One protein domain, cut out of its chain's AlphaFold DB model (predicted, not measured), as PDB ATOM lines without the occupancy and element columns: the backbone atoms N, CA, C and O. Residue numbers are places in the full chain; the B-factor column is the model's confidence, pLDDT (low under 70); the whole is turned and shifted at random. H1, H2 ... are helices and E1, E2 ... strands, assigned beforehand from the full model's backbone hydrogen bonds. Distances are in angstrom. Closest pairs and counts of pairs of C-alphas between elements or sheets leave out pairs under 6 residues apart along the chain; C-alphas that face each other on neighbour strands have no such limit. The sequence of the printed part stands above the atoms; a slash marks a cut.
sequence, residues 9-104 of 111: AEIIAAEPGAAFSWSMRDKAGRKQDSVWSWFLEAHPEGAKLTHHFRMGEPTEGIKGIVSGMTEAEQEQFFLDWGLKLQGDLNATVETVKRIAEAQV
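AT A GLANCE: This is residues 9 to 104 of the 111 residues of an uncharacterized protein of Segniliparus rugosus (strain ATCC BAA-974 / DSM 45345 / CCUG 50838 / CIP 108380 / JCM 13579 / CDC 945) (UniProt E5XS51). A twisted sheet of four antiparallel strands zigzags from E1 to E4, and one long helix, H2, folds back past its edge strand E4, grazing the sheet with residues 85 to 101. The short helix H1 sits at the turn between E4 and H2, and H2 makes most of the length. The 96 printed residues hold four named strands and then two named helices, E1 E2 E3 E4 H1 H2, with the sheet in the order E1 - E2 - E3 - E4; the class is mixed, helices and strands. The whole is loose, with a radius of gyration of the C-alphas of 16.3 A, and elongated, spanning 50 by 27 by 19 A.

HOW THE PARTS SIT: Start with E1, residues 9 to 15, and E2, residues 19 to 25: they form an antiparallel hairpin, and you will find N 10 and O 23 at 2.8 A, within hydrogen-bond range. Go on to E3, residues 31 to 43, the next antiparallel neighbour, where N 22 and O 36 are 2.9 A apart; E3 bends by 61 degrees at residue 34. E4, residues 46 to 55, forms a hairpin with E3, with N 37 and O 52 at 2.8 A. These four strands make a meander, each the antiparallel neighbour of the one before; E1 and E4 are its edge strands and are apart. Next comes H1, residues 60 to 66, which is not on the sheet, with 2 pairs of C-alphas within 10 A. H2, residues 71 to 102, is on the sheet but only grazes it; look at the C-alphas of His 51 and Leu 89, the closest of E4 and H2, 6.3 A apart. H1 and H2 are close but not clearly touching, their closest C-alphas being those of Val 66 and Gln 74 at 6.1 A. They run opposite ways at a steep tilt of 50 degrees. In H1 and H2 every O i to N i+4 pair is within hydrogen-bond range.

IN THESE COORDINATES: Find C-alpha 9 at (31.879, -4.160, -34.821); from there E1 runs 17.1 A to C-alpha 15. E2 measures 19.9 A, E3 33.6 A and E4 29.6 A, from first to last C-alpha. H1 spans 10.2 A. Find C-alpha 71 at (50.273, -0.133, -57.565), where H2 begins; it runs 46.6 A to C-alpha 102 at (29.509, -33.470, -32.486).

THE WHOLE: The two C-alphas farthest apart, those of Thr 70 and Val 104, are 51.1 A from each other. The printed part has no cut, and its five links are tight. The mean pLDDT of the printed part is 95.1, and residue 104 alone is under 70.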
ATOM      1  N   ALA A   9      32.714  -3.794 -33.694       95.62
ATOM      2  CA  ALA A   9      31.879  -4.160 -34.821       95.62
ATOM      3  C   ALA A   9      30.432  -3.738 -34.573       95.62
ATOM      4  O   ALA A   9      29.965  -3.677 -33.439       95.62
ATOM      5  N   GLU A  10      29.721  -3.471 -35.658       96.75
ATOM      6  CA  GLU A  10      28.301  -3.149 -35.666       96.75
ATOM      7  C   GLU A  10      27.533  -4.283 -36.342       96.75
ATOM      8  O   GLU A  10      27.871  -4.668 -37.460       96.75
ATOM      9  N   ILE A  11      26.496  -4.801 -35.680       97.56
ATOM     10  CA  ILE A  11      25.561  -5.753 -36.290       97.56
ATOM     11  C   ILE A  11      24.729  -5.001 -37.329       97.56
ATOM     12  O   ILE A  11      24.118  -3.984 -37.014       97.56
ATOM     13  N   ILE A  12      24.695  -5.510 -38.559       96.50
ATOM     14  CA  ILE A  12      23.958  -4.900 -39.677       96.50
ATOM     15  C   ILE A  12      22.784  -5.764 -40.152       96.50
ATOM     16  O   ILE A  12      21.897  -5.249 -40.822       96.50
ATOM     17  N   ALA A  13      22.774  -7.054 -39.805       97.62
ATOM     18  CA  ALA A  13      21.638  -7.957 -39.981       97.62
ATOM     19  C   ALA A  13      21.679  -9.052 -38.907       97.62
ATOM     20  O   ALA A  13      22.751  -9.579 -38.605       97.62
ATOM     21  N   ALA A  14      20.522  -9.398 -38.348       97.94
ATOM     22  CA  ALA A  14      20.366 -10.486 -37.388       97.94
ATOM     23  C   ALA A  14      18.985 -11.126 -37.576       97.94
ATOM     24  O   ALA A  14      17.991 -10.697 -36.996       97.94
ATOM     25  N   GLU A  15      18.947 -12.145 -38.423       97.94
ATOM     26  CA  GLU A  15      17.764 -12.896 -38.816       97.94
ATOM     27  C   GLU A  15      17.929 -14.339 -38.322       97.94
ATOM     28  O   GLU A  15      18.706 -15.108 -38.903       97.94
ATOM     29  N   PRO A  16      17.253 -14.723 -37.223       95.62
ATOM     30  CA  PRO A  16      17.381 -16.056 -36.652       95.62
ATOM     31  C   PRO A  16      17.132 -17.154 -37.689       95.62
ATOM     32  O   PRO A  16      16.111 -17.157 -38.370       95.62
ATOM     33  N   GLY A  17      18.074 -18.092 -37.802       93.31
ATOM     34  CA  GLY A  17      17.985 -19.211 -38.740       93.31
ATOM     35  C   GLY A  17      18.263 -18.872 -40.209       93.31
ATOM     36  O   GLY A  17      18.187 -19.781 -41.027       93.31
ATOM     37  N   ALA A  18      18.601 -17.620 -40.544       96.62
ATOM     38  CA  ALA A  18      18.834 -17.196 -41.927       96.62
ATOM     39  C   ALA A  18      20.148 -16.424 -42.113       96.62
ATOM     40  O   ALA A  18      20.989 -16.827 -42.914       96.62
ATOM     41  N   ALA A  19      20.358 -15.329 -41.376       98.12
ATOM     42  CA  ALA A  19      21.502 -14.453 -41.606       98.12
ATOM     43  C   ALA A  19      22.002 -13.765 -40.334       98.12
ATOM     44  O   ALA A  19      21.230 -13.278 -39.513       98.12
ATOM     45  N   PHE A  20      23.318 -13.636 -40.204       98.50
ATOM     46  CA  PHE A  20      23.937 -12.778 -39.200       98.50
ATOM     47  C   PHE A  20      25.117 -12.045 -39.818       98.50
ATOM     48  O   PHE A  20      26.073 -12.675 -40.256       98.50
ATOM     49  N   SER A  21      25.048 -10.719 -39.885       98.38
ATOM     50  CA  SER A  21      26.070  -9.899 -40.532       98.38
ATOM     51  C   SER A  21      26.529  -8.765 -39.638       98.38
ATOM     52  O   SER A  21      25.725  -8.125 -38.958       98.38
ATOM     53  N   TRP A  22      27.821  -8.465 -39.697       98.19
ATOM     54  CA  TRP A  22      28.424  -7.353 -38.982       98.19
ATOM     55  C   TRP A  22      29.471  -6.651 -39.833       98.19
ATOM     56  O   TRP A  22      29.992  -7.181 -40.813       98.19
ATOM     57  N   SER A  23      29.771  -5.420 -39.447       97.44
ATOM     58  CA  SER A  23      30.780  -4.603 -40.091       97.44
ATOM     59  C   SER A  23      31.749  -4.053 -39.064       97.44
ATOM     60  O   SER A  23      31.346  -3.627 -37.983       97.44
ATOM     61  N   MET A  24      33.037  -4.079 -39.391       94.81
ATOM     62  CA  MET A  24      34.076  -3.580 -38.496       94.81
ATOM     63  C   MET A  24      34.043  -2.051 -38.442       94.81
ATOM     64  O   MET A  24      33.879  -1.391 -39.471       94.81
ATOM     65  N   ARG A  25      34.258  -1.474 -37.261       94.62
ATOM     66  CA  ARG A  25      34.496  -0.036 -37.101       94.62
ATOM     67  C   ARG A  25      35.986   0.283 -37.193       94.62
ATOM     68  O   ARG A  25      36.831  -0.579 -36.952       94.62
ATOM     69  N   ASP A  26      36.311   1.500 -37.608       91.88
ATOM     70  CA  ASP A  26      37.662   2.049 -37.496       91.88
ATOM     71  C   ASP A  26      37.931   2.577 -36.075       91.88
ATOM     72  O   ASP A  26      37.054   2.559 -35.208       91.88
ATOM     73  N   LYS A  27      39.143   3.083 -35.822       89.19
ATOM     74  CA  LYS A  27      39.517   3.654 -34.514       89.19
ATOM     75  C   LYS A  27      38.698   4.876 -34.098       89.19
ATOM     76  O   LYS A  27      38.683   5.212 -32.919       89.19
ATOM     77  N   ALA A  28      38.050   5.552 -35.046       90.25
ATOM     78  CA  ALA A  28      37.150   6.668 -34.778       90.25
ATOM     79  C   ALA A  28      35.695   6.204 -34.564       90.25
ATOM     80  O   ALA A  28      34.802   7.041 -34.443       90.25
ATOM     81  N   GLY A  29      35.442   4.891 -34.540       90.00
ATOM     82  CA  GLY A  29      34.114   4.309 -34.368       90.00
ATOM     83  C   GLY A  29      33.255   4.350 -35.635       90.00
ATOM     84  O   GLY A  29      32.061   4.065 -35.578       90.00
ATOM     85  N   ARG A  30      33.808   4.699 -36.801       92.38
ATOM     86  CA  ARG A  30      33.044   4.762 -38.055       92.38
ATOM     87  C   ARG A  30      32.988   3.386 -38.696       92.38
ATOM     88  O   ARG A  30      33.989   2.677 -38.747       92.38
ATOM     89  N   LYS A  31      31.820   3.020 -39.216       92.56
ATOM     90  CA  LYS A  31      31.624   1.768 -39.949       92.56
ATOM     91  C   LYS A  31      32.506   1.745 -41.202       92.56
ATOM     92  O   LYS A  31      32.501   2.699 -41.977       92.56
ATOM     93  N   GLN A  32      33.250   0.661 -41.396       94.50
ATOM     94  CA  GLN A  32      34.083   0.444 -42.579       94.50
ATOM     95  C   GLN A  32      33.318  -0.360 -43.631       94.50
ATOM     96  O   GLN A  32      32.417  -1.122 -43.293       94.50
ATOM     97  N   ASP A  33      33.705  -0.275 -44.905       93.56
ATOM     98  CA  ASP A  33      33.136  -1.157 -45.933       93.56
ATOM     99  C   ASP A  33      33.805  -2.543 -45.925       93.56
ATOM    100  O   ASP A  33      34.397  -2.988 -46.902       93.56
ATOM    101  N   SER A  34      33.743  -3.193 -44.763       94.88
ATOM    102  CA  SER A  34      34.220  -4.542 -44.481       94.88
ATOM    103  C   SER A  34      33.099  -5.263 -43.748       94.88
ATOM    104  O   SER A  34      32.830  -4.980 -42.577       94.88
ATOM    105  N   VAL A  35      32.392  -6.113 -44.485       97.00
ATOM    106  CA  VAL A  35      31.196  -6.824 -44.041       97.00
ATOM    107  C   VAL A  35      31.500  -8.307 -43.971       97.00
ATOM    108  O   VAL A  35      31.948  -8.915 -44.944       97.00
ATOM    109  N   TRP A  36      31.209  -8.873 -42.814       98.06
ATOM    110  CA  TRP A  36      31.277 -10.295 -42.538       98.06
ATOM    111  C   TRP A  36      29.858 -10.804 -42.343       98.06
ATOM    112  O   TRP A  36      29.034 -10.126 -41.722       98.06
ATOM    113  N   SER A  37      29.575 -11.982 -42.877       98.31
ATOM    114  CA  SER A  37      28.236 -12.550 -42.888       98.31
ATOM    115  C   SER A  37      28.278 -14.056 -42.694       98.31
ATOM    116  O   SER A  37      29.061 -14.761 -43.325       98.31
ATOM    117  N   TRP A  38      27.359 -14.543 -41.876       98.38
ATOM    118  CA  TRP A  38      26.907 -15.921 -41.873       98.38
ATOM    119  C   TRP A  38      25.566 -15.991 -42.584       98.38
ATOM    120  O   TRP A  38      24.658 -15.235 -42.237       98.38
ATOM    121  N   PHE A  39      25.440 -16.909 -43.536       98.31
ATOM    122  CA  PHE A  39      24.159 -17.285 -44.126       98.31
ATOM    123  C   PHE A  39      23.885 -18.752 -43.844       98.31
ATOM    124  O   PHE A  39      24.780 -19.587 -43.983       98.31
ATOM    125  N   LEU A  40      22.654 -19.048 -43.450       97.50
ATOM    126  CA  LEU A  40      22.189 -20.389 -43.156       97.50
ATOM    127  C   LEU A  40      20.993 -20.704 -44.047       97.50
ATOM    128  O   LEU A  40      19.996 -19.986 -44.049       97.50
ATOM    129  N   GLU A  41      21.099 -21.796 -44.788       97.44
ATOM    130  CA  GLU A  41      20.021 -22.312 -45.622       97.44
ATOM    131  C   GLU A  41      19.662 -23.716 -45.131       97.44
ATOM    132  O   GLU A  41      20.540 -24.569 -44.970       97.44
ATOM    133  N   ALA A  42      18.376 -23.972 -44.888       95.12
ATOM    134  CA  ALA A  42      17.908 -25.317 -44.570       95.12
ATOM    135  C   ALA A  42      18.099 -26.242 -45.783       95.12
ATOM    136  O   ALA A  42      17.809 -25.864 -46.919       95.12
ATOM    137  N   HIS A  43      18.561 -27.466 -45.539       93.56
ATOM    138  CA  HIS A  43      18.739 -28.501 -46.553       93.56
ATOM    139  C   HIS A  43      18.080 -29.802 -46.063       93.56
ATOM    140  O   HIS A  43      18.062 -30.035 -44.856       93.56
ATOM    141  N   PRO A  44      17.550 -30.684 -46.933       91.31
ATOM    142  CA  PRO A  44      16.889 -31.917 -46.483       91.31
ATOM    143  C   PRO A  44      17.719 -32.789 -45.527       91.31
ATOM    144  O   PRO A  44      17.165 -33.449 -44.657       91.31
ATOM    145  N   GLU A  45      19.044 -32.758 -45.668       89.75
ATOM    146  CA  GLU A  45      19.994 -33.551 -44.873       89.75
ATOM    147  C   GLU A  45      20.718 -32.728 -43.790       89.75
ATOM    148  O   GLU A  45      21.716 -33.176 -43.233       89.75
ATOM    149  N   GLY A  46      20.262 -31.503 -43.503       92.62
ATOM    150  CA  GLY A  46      20.871 -30.639 -42.491       92.62
ATOM    151  C   GLY A  46      20.765 -29.159 -42.842       92.62
ATOM    152  O   GLY A  46      19.684 -28.627 -43.083       92.62
ATOM    153  N   ALA A  47      21.896 -28.463 -42.864       94.94
ATOM    154  CA  ALA A  47      21.938 -27.061 -43.248       94.94
ATOM    155  C   ALA A  47      23.210 -26.740 -44.028       94.94
ATOM    156  O   ALA A  47      24.268 -27.333 -43.809       94.94
ATOM    157  N   LYS A  48      23.106 -25.763 -44.923       96.75
ATOM    158  CA  LYS A  48      24.240 -25.166 -45.618       96.75
ATOM    159  C   LYS A  48      24.596 -23.863 -44.913       96.75
ATOM    160  O   LYS A  48      23.815 -22.913 -44.924       96.75
ATOM    161  N   LEU A  49      25.781 -23.827 -44.310       97.75
ATOM    162  CA  LEU A  49      26.355 -22.630 -43.705       97.75
ATOM    163  C   LEU A  49      27.350 -21.994 -44.680       97.75
ATOM    164  O   LEU A  49      28.267 -22.660 -45.154       97.75
ATOM    165  N   THR A  50      27.198 -20.701 -44.942       98.12
ATOM    166  CA  THR A  50      28.145 -19.912 -45.737       98.12
ATOM    167  C   THR A  50      28.786 -18.851 -44.852       98.12
ATOM    168  O   THR A  50      28.076 -18.019 -44.288       98.12
ATOM    169  N   HIS A  51      30.120 -18.853 -44.761       98.38
ATOM    170  CA  HIS A  51      30.881 -17.720 -44.236       98.38
ATOM    171  C   HIS A  51      31.261 -16.816 -45.403       98.38
ATOM    172  O   HIS A  51      32.003 -17.223 -46.296       98.38
ATOM    173  N   HIS A  52      30.735 -15.603 -45.416       97.62
ATOM    174  CA  HIS A  52      30.935 -14.659 -46.497       97.62
ATOM    175  C   HIS A  52      31.636 -13.406 -45.985       97.62
ATOM    176  O   HIS A  52      31.298 -12.861 -44.935       97.62
ATOM    177  N   PHE A  53      32.599 -12.933 -46.769       97.12
ATOM    178  CA  PHE A  53      33.300 -11.688 -46.529       97.12
ATOM    179  C   PHE A  53      33.242 -10.819 -47.780       97.12
ATOM    180  O   PHE A  53      33.571 -11.273 -48.874       97.12
ATOM    181  N   ARG A  54      32.877  -9.551 -47.599       95.00
ATOM    182  CA  ARG A  54      32.966  -8.520 -48.631       95.00
ATOM    183  C   ARG A  54      33.731  -7.330 -48.086       95.00
ATOM    184  O   ARG A  54      33.398  -6.801 -47.029       95.00
ATOM    185  N   MET A  55      34.682  -6.847 -48.871       94.44
ATOM    186  CA  MET A  55      35.315  -5.558 -48.649       94.44
ATOM    187  C   MET A  55      35.161  -4.716 -49.904       94.44
ATOM    188  O   MET A  55      35.630  -5.126 -50.960       94.44
ATOM    189  N   GLY A  56      34.458  -3.589 -49.808       92.31
ATOM    190  CA  GLY A  56      34.353  -2.667 -50.941       92.31
ATOM    191  C   GLY A  56      35.554  -1.737 -51.019       92.31
ATOM    192  O   GLY A  56      36.194  -1.647 -52.057       92.31
ATOM    193  N   GLU A  57      35.907  -1.117 -49.893       91.69
ATOM    194  CA  GLU A  57      37.070  -0.237 -49.771       91.69
ATOM    195  C   GLU A  57      38.068  -0.808 -48.759       91.69
ATOM    196  O   GLU A  57      37.645  -1.350 -47.730       91.69
ATOM    197  N   PRO A  58      39.388  -0.647 -48.976       92.50
ATOM    198  CA  PRO A  58      40.389  -1.078 -48.012       92.50
ATOM    199  C   PRO A  58      40.129  -0.498 -46.614       92.50
ATOM    200  O   PRO A  58      39.934   0.710 -46.437       92.50
ATOM    201  N   THR A  59      40.151  -1.366 -45.602       92.62
ATOM    202  CA  THR A  59      40.010  -0.962 -44.193       92.62
ATOM    203  C   THR A  59      41.186  -0.094 -43.736       92.62
ATOM    204  O   THR A  59      42.247  -0.109 -44.355       92.62
ATOM    205  N   GLU A  60      41.044   0.634 -42.624       92.31
ATOM    206  CA  GLU A  60      42.132   1.415 -42.006       92.31
ATOM    207  C   GLU A  60      43.404   0.570 -41.823       92.31
ATOM    208  O   GLU A  60      44.508   1.022 -42.132       92.31
ATOM    209  N   GLY A  61      43.243  -0.681 -41.378       89.88
ATOM    210  CA  GLY A  61      44.352  -1.616 -41.211       89.88
ATOM    211  C   GLY A  61      45.043  -1.944 -42.531       89.88
ATOM    212  O   GLY A  61      46.267  -1.881 -42.609       89.88
ATOM    213  N   ILE A  62      44.273  -2.235 -43.583       92.81
ATOM    214  CA  ILE A  62      44.838  -2.551 -44.899       92.81
ATOM    215  C   ILE A  62      45.488  -1.322 -45.527       92.81
ATOM    216  O   ILE A  62      46.613  -1.430 -46.003       92.81
ATOM    217  N   LYS A  63      44.850  -0.146 -45.450       93.00
ATOM    218  CA  LYS A  63      45.427   1.129 -45.908       93.00
ATOM    219  C   LYS A  63      46.794   1.388 -45.282       93.00
ATOM    220  O   LYS A  63      47.700   1.838 -45.971       93.00
ATOM    221  N   GLY A  64      46.956   1.065 -43.997       92.44
ATOM    222  CA  GLY A  64      48.241   1.171 -43.307       92.44
ATOM    223  C   GLY A  64      49.304   0.177 -43.789       92.44
ATOM    224  O   GLY A  64      50.486   0.496 -43.734       92.44
ATOM    225  N   ILE A  65      48.912  -1.005 -44.270       93.19
ATOM    226  CA  ILE A  65      49.843  -1.999 -44.828       93.19
ATOM    227  C   ILE A  65      50.311  -1.568 -46.221       93.19
ATOM    228  O   ILE A  65      51.501  -1.645 -46.521       93.19
ATOM    229  N   VAL A  66      49.388  -1.084 -47.057       95.31
ATOM    230  CA  VAL A  66      49.674  -0.757 -48.461       95.31
ATOM    231  C   VAL A  66      50.248   0.646 -48.683       95.31
ATOM    232  O   VAL A  66      50.660   0.962 -49.792       95.31
ATOM    233  N   SER A  67      50.318   1.505 -47.659       94.38
ATOM    234  CA  SER A  67      50.656   2.933 -47.827       94.38
ATOM    235  C   SER A  67      52.039   3.219 -48.425       94.38
ATOM    236  O   SER A  67      52.290   4.339 -48.859       94.38
ATOM    237  N   GLY A  68      52.953   2.247 -48.393       93.62
ATOM    238  CA  GLY A  68      54.294   2.351 -48.978       93.62
ATOM    239  C   GLY A  68      54.492   1.539 -50.258       93.62
ATOM    240  O   GLY A  68      55.610   1.491 -50.757       93.62
ATOM    241  N   MET A  69      53.444   0.879 -50.750       97.19
ATOM    242  CA  MET A  69      53.507  -0.024 -51.894       97.19
ATOM    243  C   MET A  69      53.175   0.709 -53.193       97.19
ATOM    244  O   MET A  69      52.268   1.546 -53.243       97.19
ATOM    245  N   THR A  70      53.876   0.348 -54.260       97.44
ATOM    246  CA  THR A  70      53.505   0.668 -55.642       97.44
ATOM    247  C   THR A  70      52.193  -0.016 -56.027       97.44
ATOM    248  O   THR A  70      51.773  -0.978 -55.392       97.44
ATOM    249  N   GLU A  71      51.543   0.443 -57.095       96.06
ATOM    250  CA  GLU A  71      50.273  -0.133 -57.565       96.06
ATOM    251  C   GLU A  71      50.364  -1.646 -57.836       96.06
ATOM    252  O   GLU A  71      49.512  -2.401 -57.375       96.06
ATOM    253  N   ALA A  72      51.445  -2.104 -58.476       97.44
ATOM    254  CA  ALA A  72      51.671  -3.527 -58.738       97.44
ATOM    255  C   ALA A  72      51.852  -4.347 -57.445       97.44
ATOM    256  O   ALA A  72      51.366  -5.472 -57.339       97.44
ATOM    257  N   GLU A  73      52.526  -3.786 -56.438       97.81
ATOM    258  CA  GLU A  73      52.670  -4.431 -55.127       97.81
ATOM    259  C   GLU A  73      51.336  -4.485 -54.374       97.81
ATOM    260  O   GLU A  73      51.055  -5.477 -53.703       97.81
ATOM    261  N   GLN A  74      50.491  -3.458 -54.508       96.56
ATOM    262  CA  GLN A  74      49.150  -3.456 -53.922       96.56
ATOM    263  C   GLN A  74      48.253  -4.506 -54.573       96.56
ATOM    264  O   GLN A  74      47.569  -5.241 -53.863       96.56
ATOM    265  N   GLU A  75      48.274  -4.610 -55.902       95.88
ATOM    266  CA  GLU A  75      47.520  -5.629 -56.634       95.88
ATOM    267  C   GLU A  75      47.914  -7.037 -56.172       95.88
ATOM    268  O   GLU A  75      47.050  -7.822 -55.769       95.88
ATOM    269  N   GLN A  76      49.219  -7.325 -56.124       97.56
ATOM    270  CA  GLN A  76      49.708  -8.614 -55.637       97.56
ATOM    271  C   GLN A  76      49.317  -8.857 -54.173       97.56
ATOM    272  O   GLN A  76      48.874  -9.951 -53.826       97.56
ATOM    273  N   PHE A  77      49.408  -7.829 -53.323       96.94
ATOM    274  CA  PHE A  77      48.982  -7.921 -51.931       96.94
ATOM    275  C   PHE A  77      47.505  -8.318 -51.809       96.94
ATOM    276  O   PHE A  77      47.184  -9.198 -51.011       96.94
ATOM    277  N   PHE A  78      46.601  -7.711 -52.584       95.62
ATOM    278  CA  PHE A  78      45.174  -8.041 -52.522       95.62
ATOM    279  C   PHE A  78      44.875  -9.461 -53.013       95.62
ATOM    280  O   PHE A  78      44.012 -10.121 -52.429       95.62
ATOM    281  N   LEU A  79      45.599  -9.952 -54.022       96.19
ATOM    282  CA  LEU A  79      45.489 -11.339 -54.486       96.19
ATOM    283  C   LEU A  79      45.923 -12.327 -53.395       96.19
ATOM    284  O   LEU A  79      45.160 -13.224 -53.029       96.19
ATOM    285  N   ASP A  80      47.111 -12.127 -52.827       97.50
ATOM    286  CA  ASP A  80      47.670 -13.009 -51.798       97.50
ATOM    287  C   ASP A  80      46.825 -12.986 -50.521       97.50
ATOM    288  O   ASP A  80      46.525 -14.023 -49.920       97.50
ATOM    289  N   TRP A  81      46.403 -11.790 -50.112       96.56
ATOM    290  CA  TRP A  81      45.540 -11.603 -48.958       96.56
ATOM    291  C   TRP A  81      44.164 -12.242 -49.172       96.56
ATOM    292  O   TRP A  81      43.660 -12.895 -48.258       96.56
ATOM    293  N   GLY A  82      43.584 -12.124 -50.371       95.38
ATOM    294  CA  GLY A  82      42.322 -12.770 -50.729       95.38
ATOM    295  C   GLY A  82      42.402 -14.296 -50.672       95.38
ATOM    296  O   GLY A  82      41.536 -14.931 -50.069       95.38
ATOM    297  N   LEU A  83      43.472 -14.887 -51.217       96.69
ATOM    298  CA  LEU A  83      43.717 -16.334 -51.156       96.69
ATOM    299  C   LEU A  83      43.873 -16.826 -49.717       96.69
ATOM    300  O   LEU A  83      43.272 -17.831 -49.326       96.69
ATOM    301  N   LYS A  84      44.645 -16.097 -48.906       97.00
ATOM    302  CA  LYS A  84      44.781 -16.399 -47.480       97.00
ATOM    303  C   LYS A  84      43.427 -16.343 -46.776       97.00
ATOM    304  O   LYS A  84      43.072 -17.276 -46.061       97.00
ATOM    305  N   LEU A  85      42.676 -15.265 -46.991       96.31
ATOM    306  CA  LEU A  85      41.394 -15.056 -46.335       96.31
ATOM    307  C   LEU A  85      40.398 -16.159 -46.696       96.31
ATOM    308  O   LEU A  85      39.719 -16.675 -45.816       96.31
ATOM    309  N   GLN A  86      40.350 -16.575 -47.961       96.19
ATOM    310  CA  GLN A  86      39.533 -17.710 -48.385       96.19
ATOM    311  C   GLN A  86      39.896 -18.994 -47.619       96.19
ATOM    312  O   GLN A  86      39.003 -19.713 -47.167       96.19
ATOM    313  N   GLY A  87      41.191 -19.267 -47.433       97.56
ATOM    314  CA  GLY A  87      41.663 -20.387 -46.615       97.56
ATOM    315  C   GLY A  87      41.186 -20.303 -45.161       97.56
ATOM    316  O   GLY A  87      40.648 -21.278 -44.632       97.56
ATOM    317  N   ASP A  88      41.312 -19.128 -44.543       97.38
ATOM    318  CA  ASP A  88      40.890 -18.885 -43.158       97.38
ATOM    319  C   ASP A  88      39.359 -19.034 -42.989       97.38
ATOM    320  O   ASP A  88      38.884 -19.634 -42.015       97.38
ATOM    321  N   LEU A  89      38.567 -18.548 -43.956       97.38
ATOM    322  CA  LEU A  89      37.107 -18.704 -43.976       97.38
ATOM    323  C   LEU A  89      36.705 -20.183 -44.060       97.38
ATOM    324  O   LEU A  89      35.878 -20.631 -43.263       97.38
ATOM    325  N   ASN A  90      37.325 -20.947 -44.964       97.81
ATOM    326  CA  ASN A  90      37.059 -22.378 -45.131       97.81
ATOM    327  C   ASN A  90      37.390 -23.165 -43.857       97.81
ATOM    328  O   ASN A  90      36.563 -23.936 -43.371       97.81
ATOM    329  N   ALA A  91      38.561 -22.926 -43.259       98.19
ATOM    330  CA  ALA A  91      38.959 -23.580 -42.011       98.19
ATOM    331  C   ALA A  91      37.990 -23.273 -40.851       98.19
ATOM    332  O   ALA A  91      37.717 -24.132 -40.003       98.19
ATOM    333  N   THR A  92      37.440 -22.055 -40.829       97.94
ATOM    334  CA  THR A  92      36.425 -21.646 -39.851       97.94
ATOM    335  C   THR A  92      35.123 -22.422 -40.049       97.94
ATOM    336  O   THR A  92      34.615 -22.991 -39.083       97.94
ATOM    337  N   VAL A  93      34.605 -22.504 -41.281       98.00
ATOM    338  CA  VAL A  93      33.379 -23.264 -41.597       98.00
ATOM    339  C   VAL A  93      33.529 -24.736 -41.211       98.00
ATOM    340  O   VAL A  93      32.660 -25.273 -40.528       98.00
ATOM    341  N   GLU A  94      34.651 -25.364 -41.562       97.88
ATOM    342  CA  GLU A  94      34.939 -26.761 -41.207       97.88
ATOM    343  C   GLU A  94      34.967 -26.990 -39.692       97.88
ATOM    344  O   GLU A  94      34.498 -28.006 -39.173       97.88
ATOM    345  N   THR A  95      35.500 -26.027 -38.941       97.81
ATOM    346  CA  THR A  95      35.517 -26.107 -37.477       97.81
ATOM    347  C   THR A  95      34.114 -25.974 -36.893       97.81
ATOM    348  O   THR A  95      33.752 -26.762 -36.019       97.81
ATOM    349  N   VAL A  96      33.306 -25.033 -37.392       96.62
ATOM    350  CA  VAL A  96      31.907 -24.875 -36.968       96.62
ATOM    351  C   VAL A  96      31.103 -26.136 -37.276       96.62
ATOM    352  O   VAL A  96      30.408 -26.626 -36.390       96.62
ATOM    353  N   LYS A  97      31.250 -26.704 -38.481       95.81
ATOM    354  CA  LYS A  97      30.612 -27.966 -38.882       95.81
ATOM    355  C   LYS A  97      30.924 -29.083 -37.887       95.81
ATOM    356  O   LYS A  97      30.009 -29.659 -37.312       95.81
ATOM    357  N   ARG A  98      32.210 -29.323 -37.617       97.06
ATOM    358  CA  ARG A  98      32.656 -30.386 -36.703       97.06
ATOM    359  C   ARG A  98      32.079 -30.233 -35.295       97.06
ATOM    360  O   ARG A  98      31.689 -31.221 -34.686       97.06
ATOM    361  N   ILE A  99      32.045 -29.005 -34.771       96.81
ATOM    362  CA  ILE A  99      31.480 -28.726 -33.445       96.81
ATOM    363  C   ILE A  99      29.967 -28.941 -33.458       96.81
ATOM    364  O   ILE A  99      29.451 -29.579 -32.550       96.81
ATOM    365  N   ALA A 100      29.260 -28.431 -34.468       93.56
ATOM    366  CA  ALA A 100      27.810 -28.568 -34.566       93.56
ATOM    367  C   ALA A 100      27.384 -30.039 -34.675       93.56
ATOM    368  O   ALA A 100      26.472 -30.459 -33.973       93.56
ATOM    369  N   GLU A 101      28.078 -30.832 -35.492       93.81
ATOM    370  CA  GLU A 101      27.779 -32.254 -35.697       93.81
ATOM    371  C   GLU A 101      28.123 -33.115 -34.480       93.81
ATOM    372  O   GLU A 101      27.399 -34.056 -34.179       93.81
ATOM    373  N   ALA A 102      29.172 -32.770 -33.727       92.12
ATOM    374  CA  ALA A 102      29.509 -33.470 -32.486       92.12
ATOM    375  C   ALA A 102      28.480 -33.252 -31.362       92.12
ATOM    376  O   ALA A 102      28.453 -34.020 -30.404       92.12
ATOM    377  N   GLN A 103      27.664 -32.198 -31.454       78.56
ATOM    378  CA  GLN A 103      26.653 -31.851 -30.452       78.56
ATOM    379  C   GLN A 103      25.261 -32.399 -30.785       78.56
ATOM    380  O   GLN A 103      24.332 -32.191 -30.006       78.56
ATOM    381  N   VAL A 104      25.094 -33.083 -31.922       66.31
ATOM    382  CA  VAL A 104      23.860 -33.805 -32.246       66.31
ATOM    383  C   VAL A 104      23.993 -35.223 -31.681       66.31
ATOM    384  O   VAL A 104      24.719 -36.026 -32.267       66.31
TER     385      VAL A 104